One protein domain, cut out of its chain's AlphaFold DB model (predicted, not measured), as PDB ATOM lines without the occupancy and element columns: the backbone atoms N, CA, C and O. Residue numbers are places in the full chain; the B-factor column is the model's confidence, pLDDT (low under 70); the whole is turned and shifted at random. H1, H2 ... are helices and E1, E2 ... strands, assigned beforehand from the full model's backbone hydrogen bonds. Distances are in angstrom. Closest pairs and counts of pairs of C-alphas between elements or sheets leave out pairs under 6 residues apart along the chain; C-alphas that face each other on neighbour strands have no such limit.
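What this domain is: This is residues 3 to 74 of the 200 residues of an uncharacterized protein of Nonomuraea muscovyensis (UniProt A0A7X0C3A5). A strongly twisted wall of three strands, E1 E2 E3, has the short helix H1 slanting over one face, in two layers; the long loops of residues 9 to 22 and 44 to 59 both turn at the same end of the sheet, and the second folds back to H1. Of 72 printed residues, 35, under half, are in named elements: E1, E2, E3, then H1, class mixed. The strands form a meander, each the antiparallel neighbour of the one before. The whole is loose, radius of gyration of the C-alphas 14.3 A, spanning 42 by 24 by 16 A.

How they stand to each other: Start at E1, residues 3 to 8, a hairpin with E2, residues 23 to 31, antiparallel at 157 degrees; find N 4 and O 28 at 2.8 A. E2 and E3, residues 34 to 43, form a hairpin, antiparallel at 160 degrees; N 25 and O 41 are 2.8 A apart. H1, residues 60 to 69, is on the sheet at a height of 7.2 A, over E3, slantwise at 47 degrees on the local plane; 2 C-alphas fall on E2, only just too few. Their closest C-alphas, Ala 35 of E3 and Ala 68, are 4.9 A apart. Every O i to N i+4 pair in H1 is within hydrogen-bond range.

Where its parts are: Find C-alpha 3 at (285.709, 163.299, 257.377), where E1 begins, 16.4 A long. E2 runs 26.3 A; E3 runs 27.2 A. H1 runs 14.3 A to C-alpha 69 at (296.005, 162.824, 247.401).

The domain as a whole: The farthest C-alphas, Gly 47 and Arg 74, are 42.9 A apart. The printed part has no cut; links E1 to E2 and E3 to H1 are long. pLDDT is under 70 at residues 11 to 20, 52 to 53 and 69 to 74.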
ATOM      1  N   GLN A   3     285.864 161.927 256.903       92.50
ATOM      2  CA  GLN A   3     285.709 163.299 257.377       92.50
ATOM      3  C   GLN A   3     286.945 163.712 258.172       92.50
ATOM      4  O   GLN A   3     287.407 162.969 259.037       92.50
ATOM      5  N   TYR A   4     287.436 164.914 257.901       92.38
ATOM      6  CA  TYR A   4     288.569 165.530 258.573       92.38
ATOM      7  C   TYR A   4     288.138 166.866 259.177       92.38
ATOM      8  O   TYR A   4     287.359 167.606 258.575       92.38
ATOM      9  N   SER A   5     288.657 167.173 260.363       93.62
ATOM     10  CA  SER A   5     288.508 168.480 261.006       93.62
ATOM     11  C   SER A   5     289.900 169.060 261.222       93.62
ATOM     12  O   SER A   5     290.697 168.488 261.964       93.62
ATOM     13  N   VAL A   6     290.197 170.179 260.568       92.38
ATOM     14  CA  VAL A   6     291.501 170.849 260.617       92.38
ATOM     15  C   VAL A   6     291.370 172.109 261.458       92.38
ATOM     16  O   VAL A   6     290.575 172.983 261.124       92.38
ATOM     17  N   ALA A   7     292.138 172.206 262.542       90.38
ATOM     18  CA  ALA A   7     292.232 173.412 263.357       90.38
ATOM     19  C   ALA A   7     293.478 174.208 262.953       90.38
ATOM     20  O   ALA A   7     294.594 173.716 263.075       90.38
ATOM     21  N   ILE A   8     293.276 175.438 262.491       88.88
ATOM     22  CA  ILE A   8     294.330 176.386 262.144       88.88
ATOM     23  C   ILE A   8     294.405 177.443 263.246       88.88
ATOM     24  O   ILE A   8     293.452 178.192 263.489       88.88
ATOM     25  N   THR A   9     295.552 177.484 263.916       84.12
ATOM     26  CA  THR A   9     295.915 178.480 264.928       84.12
ATOM     27  C   THR A   9     297.083 179.309 264.421       84.12
ATOM     28  O   THR A   9     297.942 178.791 263.712       84.12
ATOM     29  N   GLN A  10     297.128 180.587 264.784       72.38
ATOM     30  CA  GLN A  10     298.273 181.429 264.459       72.38
ATOM     31  C   GLN A  10     299.402 181.239 265.467       72.38
ATOM     32  O   GLN A  10     299.181 181.240 266.682       72.38
ATOM     33  N   GLU A  11     300.611 181.118 264.941       69.06
ATOM     34  CA  GLU A  11     301.853 181.179 265.701       69.06
ATOM     35  C   GLU A  11     302.474 182.561 265.475       69.06
ATOM     36  O   GLU A  11     302.473 183.063 264.349       69.06
ATOM     37  N   THR A  12     302.931 183.212 266.543       64.25
ATOM     38  CA  THR A  12     303.700 184.463 266.409       64.25
ATOM     39  C   THR A  12     305.156 184.124 266.126       64.25
ATOM     40  O   THR A  12     305.613 183.051 266.506       64.25
ATOM     41  N   ASP A  13     305.899 185.070 265.553       57.91
ATOM     42  CA  ASP A  13     307.340 184.977 265.261       57.91
ATOM     43  C   ASP A  13     308.200 184.510 266.462       57.91
ATOM     44  O   ASP A  13     309.245 183.898 266.283       57.91
ATOM     45  N   GLU A  14     307.718 184.689 267.700       64.06
ATOM     46  CA  GLU A  14     308.342 184.153 268.922       64.06
ATOM     47  C   GLU A  14     308.104 182.645 269.178       64.06
ATOM     48  O   GLU A  14     308.297 182.170 270.297       64.06
ATOM     49  N   GLY A  15     307.626 181.874 268.192       57.91
ATOM     50  CA  GLY A  15     307.318 180.439 268.344       57.91
ATOM     51  C   GLY A  15     306.213 180.148 269.369       57.91
ATOM     52  O   GLY A  15     305.983 179.009 269.780       57.91
ATOM     53  N   SER A  16     305.538 181.202 269.829       54.16
ATOM     54  CA  SER A  16     304.467 181.139 270.806       54.16
ATOM     55  C   SER A  16     303.147 181.192 270.055       54.16
ATOM     56  O   SER A  16     302.811 182.192 269.404       54.16
ATOM     57  N   VAL A  17     302.396 180.093 270.138       59.97
ATOM     58  CA  VAL A  17     301.006 180.051 269.683       59.97
ATOM     59  C   VAL A  17     300.265 181.176 270.388       59.97
ATOM     60  O   VAL A  17     300.242 181.232 271.622       59.97
ATOM     61  N   LEU A  18     299.643 182.069 269.615       60.09
ATOM     62  CA  LEU A  18     298.797 183.113 270.178       60.09
ATOM     63  C   LEU A  18     297.632 182.434 270.884       60.09
ATOM     64  O   LEU A  18     296.618 182.091 270.277       60.09
ATOM     65  N   LYS A  19     297.756 182.273 272.202       58.84
ATOM     66  CA  LYS A  19     296.683 181.747 273.049       58.84
ATOM     67  C   LYS A  19     295.421 182.626 272.972       58.84
ATOM     68  O   LYS A  19     294.343 182.167 273.323       58.84
ATOM     69  N   ALA A  20     295.559 183.858 272.469       62.94
ATOM     70  CA  ALA A  20     294.519 184.874 272.335       62.94
ATOM     71  C   ALA A  20     294.269 185.332 270.876       62.94
ATOM     72  O   ALA A  20     293.891 186.477 270.654       62.94
ATOM     73  N   GLY A  21     294.499 184.473 269.875       70.12
ATOM     74  CA  GLY A  21     294.199 184.770 268.463       70.12
ATOM     75  C   GLY A  21     292.894 184.132 267.959       70.12
ATOM     76  O   GLY A  21     292.383 183.194 268.581       70.12
ATOM     77  N   PRO A  22     292.339 184.594 266.821       81.19
ATOM     78  CA  PRO A  22     291.226 183.912 266.168       81.19
ATOM     79  C   PRO A  22     291.651 182.502 265.729       81.19
ATOM     80  O   PRO A  22     292.723 182.302 265.159       81.19
ATOM     81  N   GLN A  23     290.793 181.516 265.980       87.19
ATOM     82  CA  GLN A  23     290.986 180.137 265.541       87.19
ATOM     83  C   GLN A  23     290.025 179.815 264.401       87.19
ATOM     84  O   GLN A  23     288.827 180.092 264.487       87.19
ATOM     85  N   MET A  24     290.544 179.167 263.362       91.94
ATOM     86  CA  MET A  24     289.748 178.677 262.245       91.94
ATOM     87  C   MET A  24     289.700 177.152 262.266       91.94
ATOM     88  O   MET A  24     290.726 176.495 262.407       91.94
ATOM     89  N   THR A  25     288.511 176.586 262.118       93.38
ATOM     90  CA  THR A  25     288.290 175.150 261.974       93.38
ATOM     91  C   THR A  25     287.658 174.887 260.615       93.38
ATOM     92  O   THR A  25     286.627 175.473 260.293       93.38
ATOM     93  N   VAL A  26     288.252 173.998 259.827       95.31
ATOM     94  CA  VAL A  26     287.757 173.609 258.502       95.31
ATOM     95  C   VAL A  26     287.351 172.140 258.539       95.31
ATOM     96  O   VAL A  26     288.142 171.295 258.963       95.31
ATOM     97  N   ARG A  27     286.129 171.820 258.106       95.19
ATOM     98  CA  ARG A  27     285.679 170.438 257.906       95.19
ATOM     99  C   ARG A  27     285.806 170.072 256.440       95.19
ATOM    100  O   ARG A  27     285.313 170.781 255.562       95.19
ATOM    101  N   ILE A  28     286.458 168.945 256.202       95.44
ATOM    102  CA  ILE A  28     286.739 168.422 254.872       95.44
ATOM    103  C   ILE A  28     286.130 167.035 254.779       95.44
ATOM    104  O   ILE A  28     286.321 166.196 255.660       95.44
ATOM    105  N   GLU A  29     285.403 166.795 253.703       95.12
ATOM    106  CA  GLU A  29     284.814 165.510 253.381       95.12
ATOM    107  C   GLU A  29     285.487 164.940 252.138       95.12
ATOM    108  O   GLU A  29     285.680 165.647 251.154       95.12
ATOM    109  N   VAL A  30     285.851 163.659 252.178       94.25
ATOM    110  CA  VAL A  30     286.403 162.947 251.023       94.25
ATOM    111  C   VAL A  30     285.398 161.909 250.534       94.25
ATOM    112  O   VAL A  30     285.110 160.921 251.231       94.25
ATOM    113  N   VAL A  31     284.895 162.139 249.320       92.81
ATOM    114  CA  VAL A  31     283.910 161.317 248.602       92.81
ATOM    115  C   VAL A  31     284.522 160.920 247.265       92.81
ATOM    116  O   VAL A  31     285.034 161.769 246.547       92.81
ATOM    117  N   ASP A  32     284.557 159.622 246.961       89.81
ATOM    118  CA  ASP A  32     285.119 159.095 245.705       89.81
ATOM    119  C   ASP A  32     286.546 159.589 245.381       89.81
ATOM    120  O   ASP A  32     286.924 159.806 244.231       89.81
ATOM    121  N   GLY A  33     287.360 159.790 246.425       87.81
ATOM    122  CA  GLY A  33     288.733 160.298 246.305       87.81
ATOM    123  C   GLY A  33     288.837 161.803 246.035       87.81
ATOM    124  O   GLY A  33     289.943 162.325 245.953       87.81
ATOM    125  N   GLN A  34     287.712 162.511 245.943       90.44
ATOM    126  CA  GLN A  34     287.648 163.964 245.839       90.44
ATOM    127  C   GLN A  34     287.433 164.569 247.224       90.44
ATOM    128  O   GLN A  34     286.551 164.145 247.969       90.44
ATOM    129  N   ALA A  35     288.263 165.544 247.587       94.38
ATOM    130  CA  ALA A  35     288.132 166.270 248.842       94.38
ATOM    131  C   ALA A  35     287.330 167.557 248.636       94.38
ATOM    132  O   ALA A  35     287.625 168.353 247.744       94.38
ATOM    133  N   HIS A  36     286.353 167.782 249.506       94.19
ATOM    134  CA  HIS A  36     285.473 168.939 249.502       94.19
ATOM    135  C   HIS A  36     285.520 169.624 250.865       94.19
ATOM    136  O   HIS A  36     285.380 168.975 251.900       94.19
ATOM    137  N   VAL A  37     285.692 170.944 250.881       94.38
ATOM    138  CA  VAL A  37     285.501 171.742 252.097       94.38
ATOM    139  C   VAL A  37     283.999 171.938 252.289       94.38
ATOM    140  O   VAL A  37     283.351 172.558 251.450       94.38
ATOM    141  N   VAL A  38     283.446 171.395 253.372       96.31
ATOM    142  CA  VAL A  38     281.993 171.395 253.631       96.31
ATOM    143  C   VAL A  38     281.583 172.400 254.701       96.31
ATOM    144  O   VAL A  38     280.440 172.844 254.731       96.31
ATOM    145  N   GLU A  39     282.511 172.789 255.574       95.19
ATOM    146  CA  GLU A  39     282.258 173.771 256.622       95.19
ATOM    147  C   GLU A  39     283.548 174.515 256.951       95.19
ATOM    148  O   GLU A  39     284.627 173.922 257.017       95.19
ATOM    149  N   MET A  40     283.429 175.812 257.206       95.38
ATOM    150  CA  MET A  40     284.505 176.621 257.754       95.38
ATOM    151  C   MET A  40     283.932 177.473 258.878       95.38
ATOM    152  O   MET A  40     283.069 178.319 258.652       95.38
ATOM    153  N   THR A  41     284.430 177.241 260.084       93.69
ATOM    154  CA  THR A  41     283.991 177.923 261.296       93.69
ATOM    155  C   THR A  41     285.153 178.719 261.859       93.69
ATOM    156  O   THR A  41     286.257 178.203 262.021       93.69
ATOM    157  N   MET A  42     284.908 179.983 262.186       91.25
ATOM    158  CA  MET A  42     285.897 180.864 262.793       91.25
ATOM    159  C   MET A  42     285.412 181.304 264.167       91.25
ATOM    160  O   MET A  42     284.265 181.725 264.316       91.25
ATOM    161  N   ARG A  43     286.276 181.194 265.175       88.31
ATOM    162  CA  ARG A  43     285.967 181.549 266.561       88.31
ATOM    163  C   ARG A  43     287.023 182.483 267.126       88.31
ATOM    164  O   ARG A  43     288.215 182.265 266.920       88.31
ATOM    165  N   ALA A  44     286.588 183.490 267.872       84.56
ATOM    166  CA  ALA A  44     287.497 184.245 268.717       84.56
ATOM    167  C   ALA A  44     287.805 183.438 269.990       84.56
ATOM    168  O   ALA A  44     286.936 182.739 270.518       84.56
ATOM    169  N   GLN A  45     289.052 183.498 270.454       74.69
ATOM    170  CA  GLN A  45     289.449 182.973 271.763       74.69
ATOM    171  C   GLN A  45     288.963 183.911 272.878       74.69
ATOM    172  O   GLN A  45     288.676 185.082 272.637       74.69
ATOM    173  N   ALA A  46     288.848 183.398 274.105       72.81
ATOM    174  CA  ALA A  46     288.319 184.165 275.231       72.81
ATOM    175  C   ALA A  46     289.098 185.479 275.441       72.81
ATOM    176  O   ALA A  46     290.317 185.463 275.599       72.81
ATOM    177  N   GLY A  47     288.378 186.605 275.452       70.31
ATOM    178  CA  GLY A  47     288.960 187.942 275.615       70.31
ATOM    179  C   GLY A  47     289.533 188.565 274.337       70.31
ATOM    180  O   GLY A  47     290.071 189.665 274.411       70.31
ATOM    181  N   ALA A  48     289.406 187.899 273.185       72.06
ATOM    182  CA  ALA A  48     289.741 188.448 271.878       72.06
ATOM    183  C   ALA A  48     288.473 188.676 271.045       72.06
ATOM    184  O   ALA A  48     287.492 187.941 271.166       72.06
ATOM    185  N   ASP A  49     288.519 189.667 270.158       75.06
ATOM    186  CA  ASP A  49     287.507 189.863 269.124       75.06
ATOM    187  C   ASP A  49     287.989 189.252 267.810       75.06
ATOM    188  O   ASP A  49     289.189 189.198 267.541       75.06
ATOM    189  N   LEU A  50     287.059 188.866 266.932       80.62
ATOM    190  CA  LEU A  50     287.417 188.429 265.577       80.62
ATOM    191  C   LEU A  50     288.155 189.529 264.802       80.62
ATOM    192  O   LEU A  50     288.971 189.231 263.945       80.62
ATOM    193  N   THR A  51     287.893 190.801 265.100       76.56
ATOM    194  CA  THR A  51     288.517 191.945 264.420       76.56
ATOM    195  C   THR A  51     289.925 192.261 264.919       76.56
ATOM    196  O   THR A  51     290.622 193.072 264.308       76.56
ATOM    197  N   SER A  52     290.334 191.662 266.036       65.75
ATOM    198  CA  SER A  52     291.570 191.987 266.743       65.75
ATOM    199  C   SER A  52     292.674 191.020 266.323       65.75
ATOM    200  O   SER A  52     293.007 190.082 267.037       65.75
ATOM    201  N   GLY A  53     293.227 191.237 265.130       69.31
ATOM    202  CA  GLY A  53     294.383 190.493 264.626       69.31
ATOM    203  C   GLY A  53     294.263 190.087 263.157       69.31
ATOM    204  O   GLY A  53     293.190 190.195 262.559       69.31
ATOM    205  N   PRO A  54     295.370 189.645 262.539       73.75
ATOM    206  CA  PRO A  54     295.321 189.083 261.199       73.75
ATOM    207  C   PRO A  54     294.516 187.780 261.220       73.75
ATOM    208  O   PRO A  54     294.650 186.979 262.138       73.75
ATOM    209  N   PHE A  55     293.709 187.519 260.196       78.94
ATOM    210  CA  PHE A  55     293.086 186.203 260.030       78.94
ATOM    211  C   PHE A  55     294.064 185.229 259.370       78.94
ATOM    212  O   PHE A  55     294.850 185.650 258.514       78.94
ATOM    213  N   PRO A  56     294.032 183.930 259.720       81.25
ATOM    214  CA  PRO A  56     294.811 182.936 258.998       81.25
ATOM    215  C   PRO A  56     294.357 182.918 257.535       81.25
ATOM    216  O   PRO A  56     293.206 182.610 257.230       81.25
ATOM    217  N   SER A  57     295.266 183.278 256.631       85.88
ATOM    218  CA  SER A  57     295.043 183.130 255.194       85.88
ATOM    219  C   SER A  57     295.308 181.676 254.833       85.88
ATOM    220  O   SER A  57     296.420 181.190 255.022       85.88
ATOM    221  N   VAL A  58     294.280 180.968 254.368       89.12
ATOM    222  CA  VAL A  58     294.375 179.549 254.010       89.12
ATOM    223  C   VAL A  58     293.903 179.368 252.579       89.12
ATOM    224  O   VAL A  58     292.795 179.768 252.226       89.12
ATOM    225  N   ASP A  59     294.751 178.747 251.767       93.12
ATOM    226  CA  ASP A  59     294.393 178.308 250.425       93.12
ATOM    227  C   ASP A  59     293.569 177.014 250.525       93.12
ATOM    228  O   ASP A  59     294.088 175.938 250.839       93.12
ATOM    229  N   LEU A  60     292.262 177.135 250.287       93.31
ATOM    230  CA  LEU A  60     291.323 176.018 250.372       93.31
ATOM    231  C   LEU A  60     291.522 174.997 249.246       93.31
ATOM    232  O   LEU A  60     291.234 173.821 249.456       93.31
ATOM    233  N   GLU A  61     292.018 175.414 248.078       92.56
ATOM    234  CA  GLU A  61     292.305 174.499 246.972       92.56
ATOM    235  C   GLU A  61     293.532 173.652 247.308       92.56
ATOM    236  O   GLU A  61     293.500 172.428 247.169       92.56
ATOM    237  N   CYS A  62     294.588 174.284 247.826       92.69
ATOM    238  CA  CYS A  62     295.767 173.574 248.307       92.69
ATOM    239  C   CYS A  62     295.410 172.617 249.454       92.69
ATOM    240  O   CYS A  62     295.846 171.463 249.456       92.69
ATOM    241  N   LEU A  63     294.580 173.070 250.401       92.44
ATOM    242  CA  LEU A  63     294.109 172.249 251.510       92.44
ATOM    243  C   LEU A  63     293.311 171.042 250.998       92.44
ATOM    244  O   LEU A  63     293.644 169.912 251.331       92.44
ATOM    245  N   ALA A  64     292.311 171.247 250.138       91.25
ATOM    246  CA  ALA A  64     291.531 170.156 249.557       91.25
ATOM    247  C   ALA A  64     292.416 169.182 248.760       91.25
ATOM    248  O   ALA A  64     292.315 167.968 248.936       91.25
ATOM    249  N   ARG A  65     293.350 169.689 247.944       91.50
ATOM    250  CA  ARG A  65     294.284 168.855 247.171       91.50
ATOM    251  C   ARG A  65     295.138 167.955 248.070       91.50
ATOM    252  O   ARG A  65     295.348 166.796 247.716       91.50
ATOM    253  N   ALA A  66     295.572 168.440 249.235       92.06
ATOM    254  CA  ALA A  66     296.322 167.634 250.200       92.06
ATOM    255  C   ALA A  66     295.514 166.418 250.700       92.06
ATOM    256  O   ALA A  66     296.055 165.319 250.804       92.06
ATOM    257  N   PHE A  67     294.205 166.578 250.922       88.62
ATOM    258  CA  PHE A  67     293.328 165.482 251.360       88.62
ATOM    259  C   PHE A  67     292.825 164.591 250.213       88.62
ATOM    260  O   PHE A  67     292.513 163.422 250.445       88.62
ATOM    261  N   ALA A  68     292.781 165.096 248.976       84.94
ATOM    262  CA  ALA A  68     292.447 164.298 247.793       84.94
ATOM    263  C   ALA A  68     293.566 163.288 247.452       84.94
ATOM    264  O   ALA A  68     293.296 162.149 247.071       84.94
ATOM    265  N   GLY A  69     294.833 163.674 247.654       66.19
ATOM    266  CA  GLY A  69     296.005 162.824 247.401       66.19
ATOM    267  C   GLY A  69     296.210 161.689 248.412       66.19
ATOM    268  O   GLY A  69     296.766 160.647 248.062       66.19
ATOM    269  N   GLU A  70     295.706 161.822 249.642       55.75
ATOM    270  CA  GLU A  70     295.840 160.783 250.677       55.75
ATOM    271  C   GLU A  70     294.977 159.532 250.398       55.75
ATOM    272  O   GLU A  70     295.228 158.451 250.932       55.75
ATOM    273  N   ALA A  71     293.986 159.633 249.505       50.59
ATOM    274  CA  ALA A  71     293.255 158.471 249.000       50.59
ATOM    275  C   ALA A  71     294.057 157.660 247.962       50.59
ATOM    276  O   ALA A  71     293.857 156.451 247.863       50.59
ATOM    277  N   ALA A  72     294.979 158.297 247.230       49.16
ATOM    278  CA  ALA A  72     295.815 157.659 246.208       49.16
ATOM    279  C   ALA A  72     297.212 157.262 246.724       49.16
ATOM    280  O   ALA A  72     297.851 156.379 246.158       49.16
ATOM    281  N   SER A  73     297.676 157.870 247.820       47.75
ATOM    282  CA  SER A  73     299.036 157.687 248.340       47.75
ATOM    283  C   SER A  73     299.127 156.741 249.544       47.75
ATOM    284  O   SER A  73     299.977 156.915 250.416       47.75
ATOM    285  N   ARG A  74     298.285 155.700 249.593       43.22
ATOM    286  CA  ARG A  74     298.516 154.543 250.473       43.22
ATOM    287  C   ARG A  74     298.657 153.265 249.655       43.22
ATOM    288  O   ARG A  74     297.810 152.380 249.703       43.22
TER     289      ARG A  74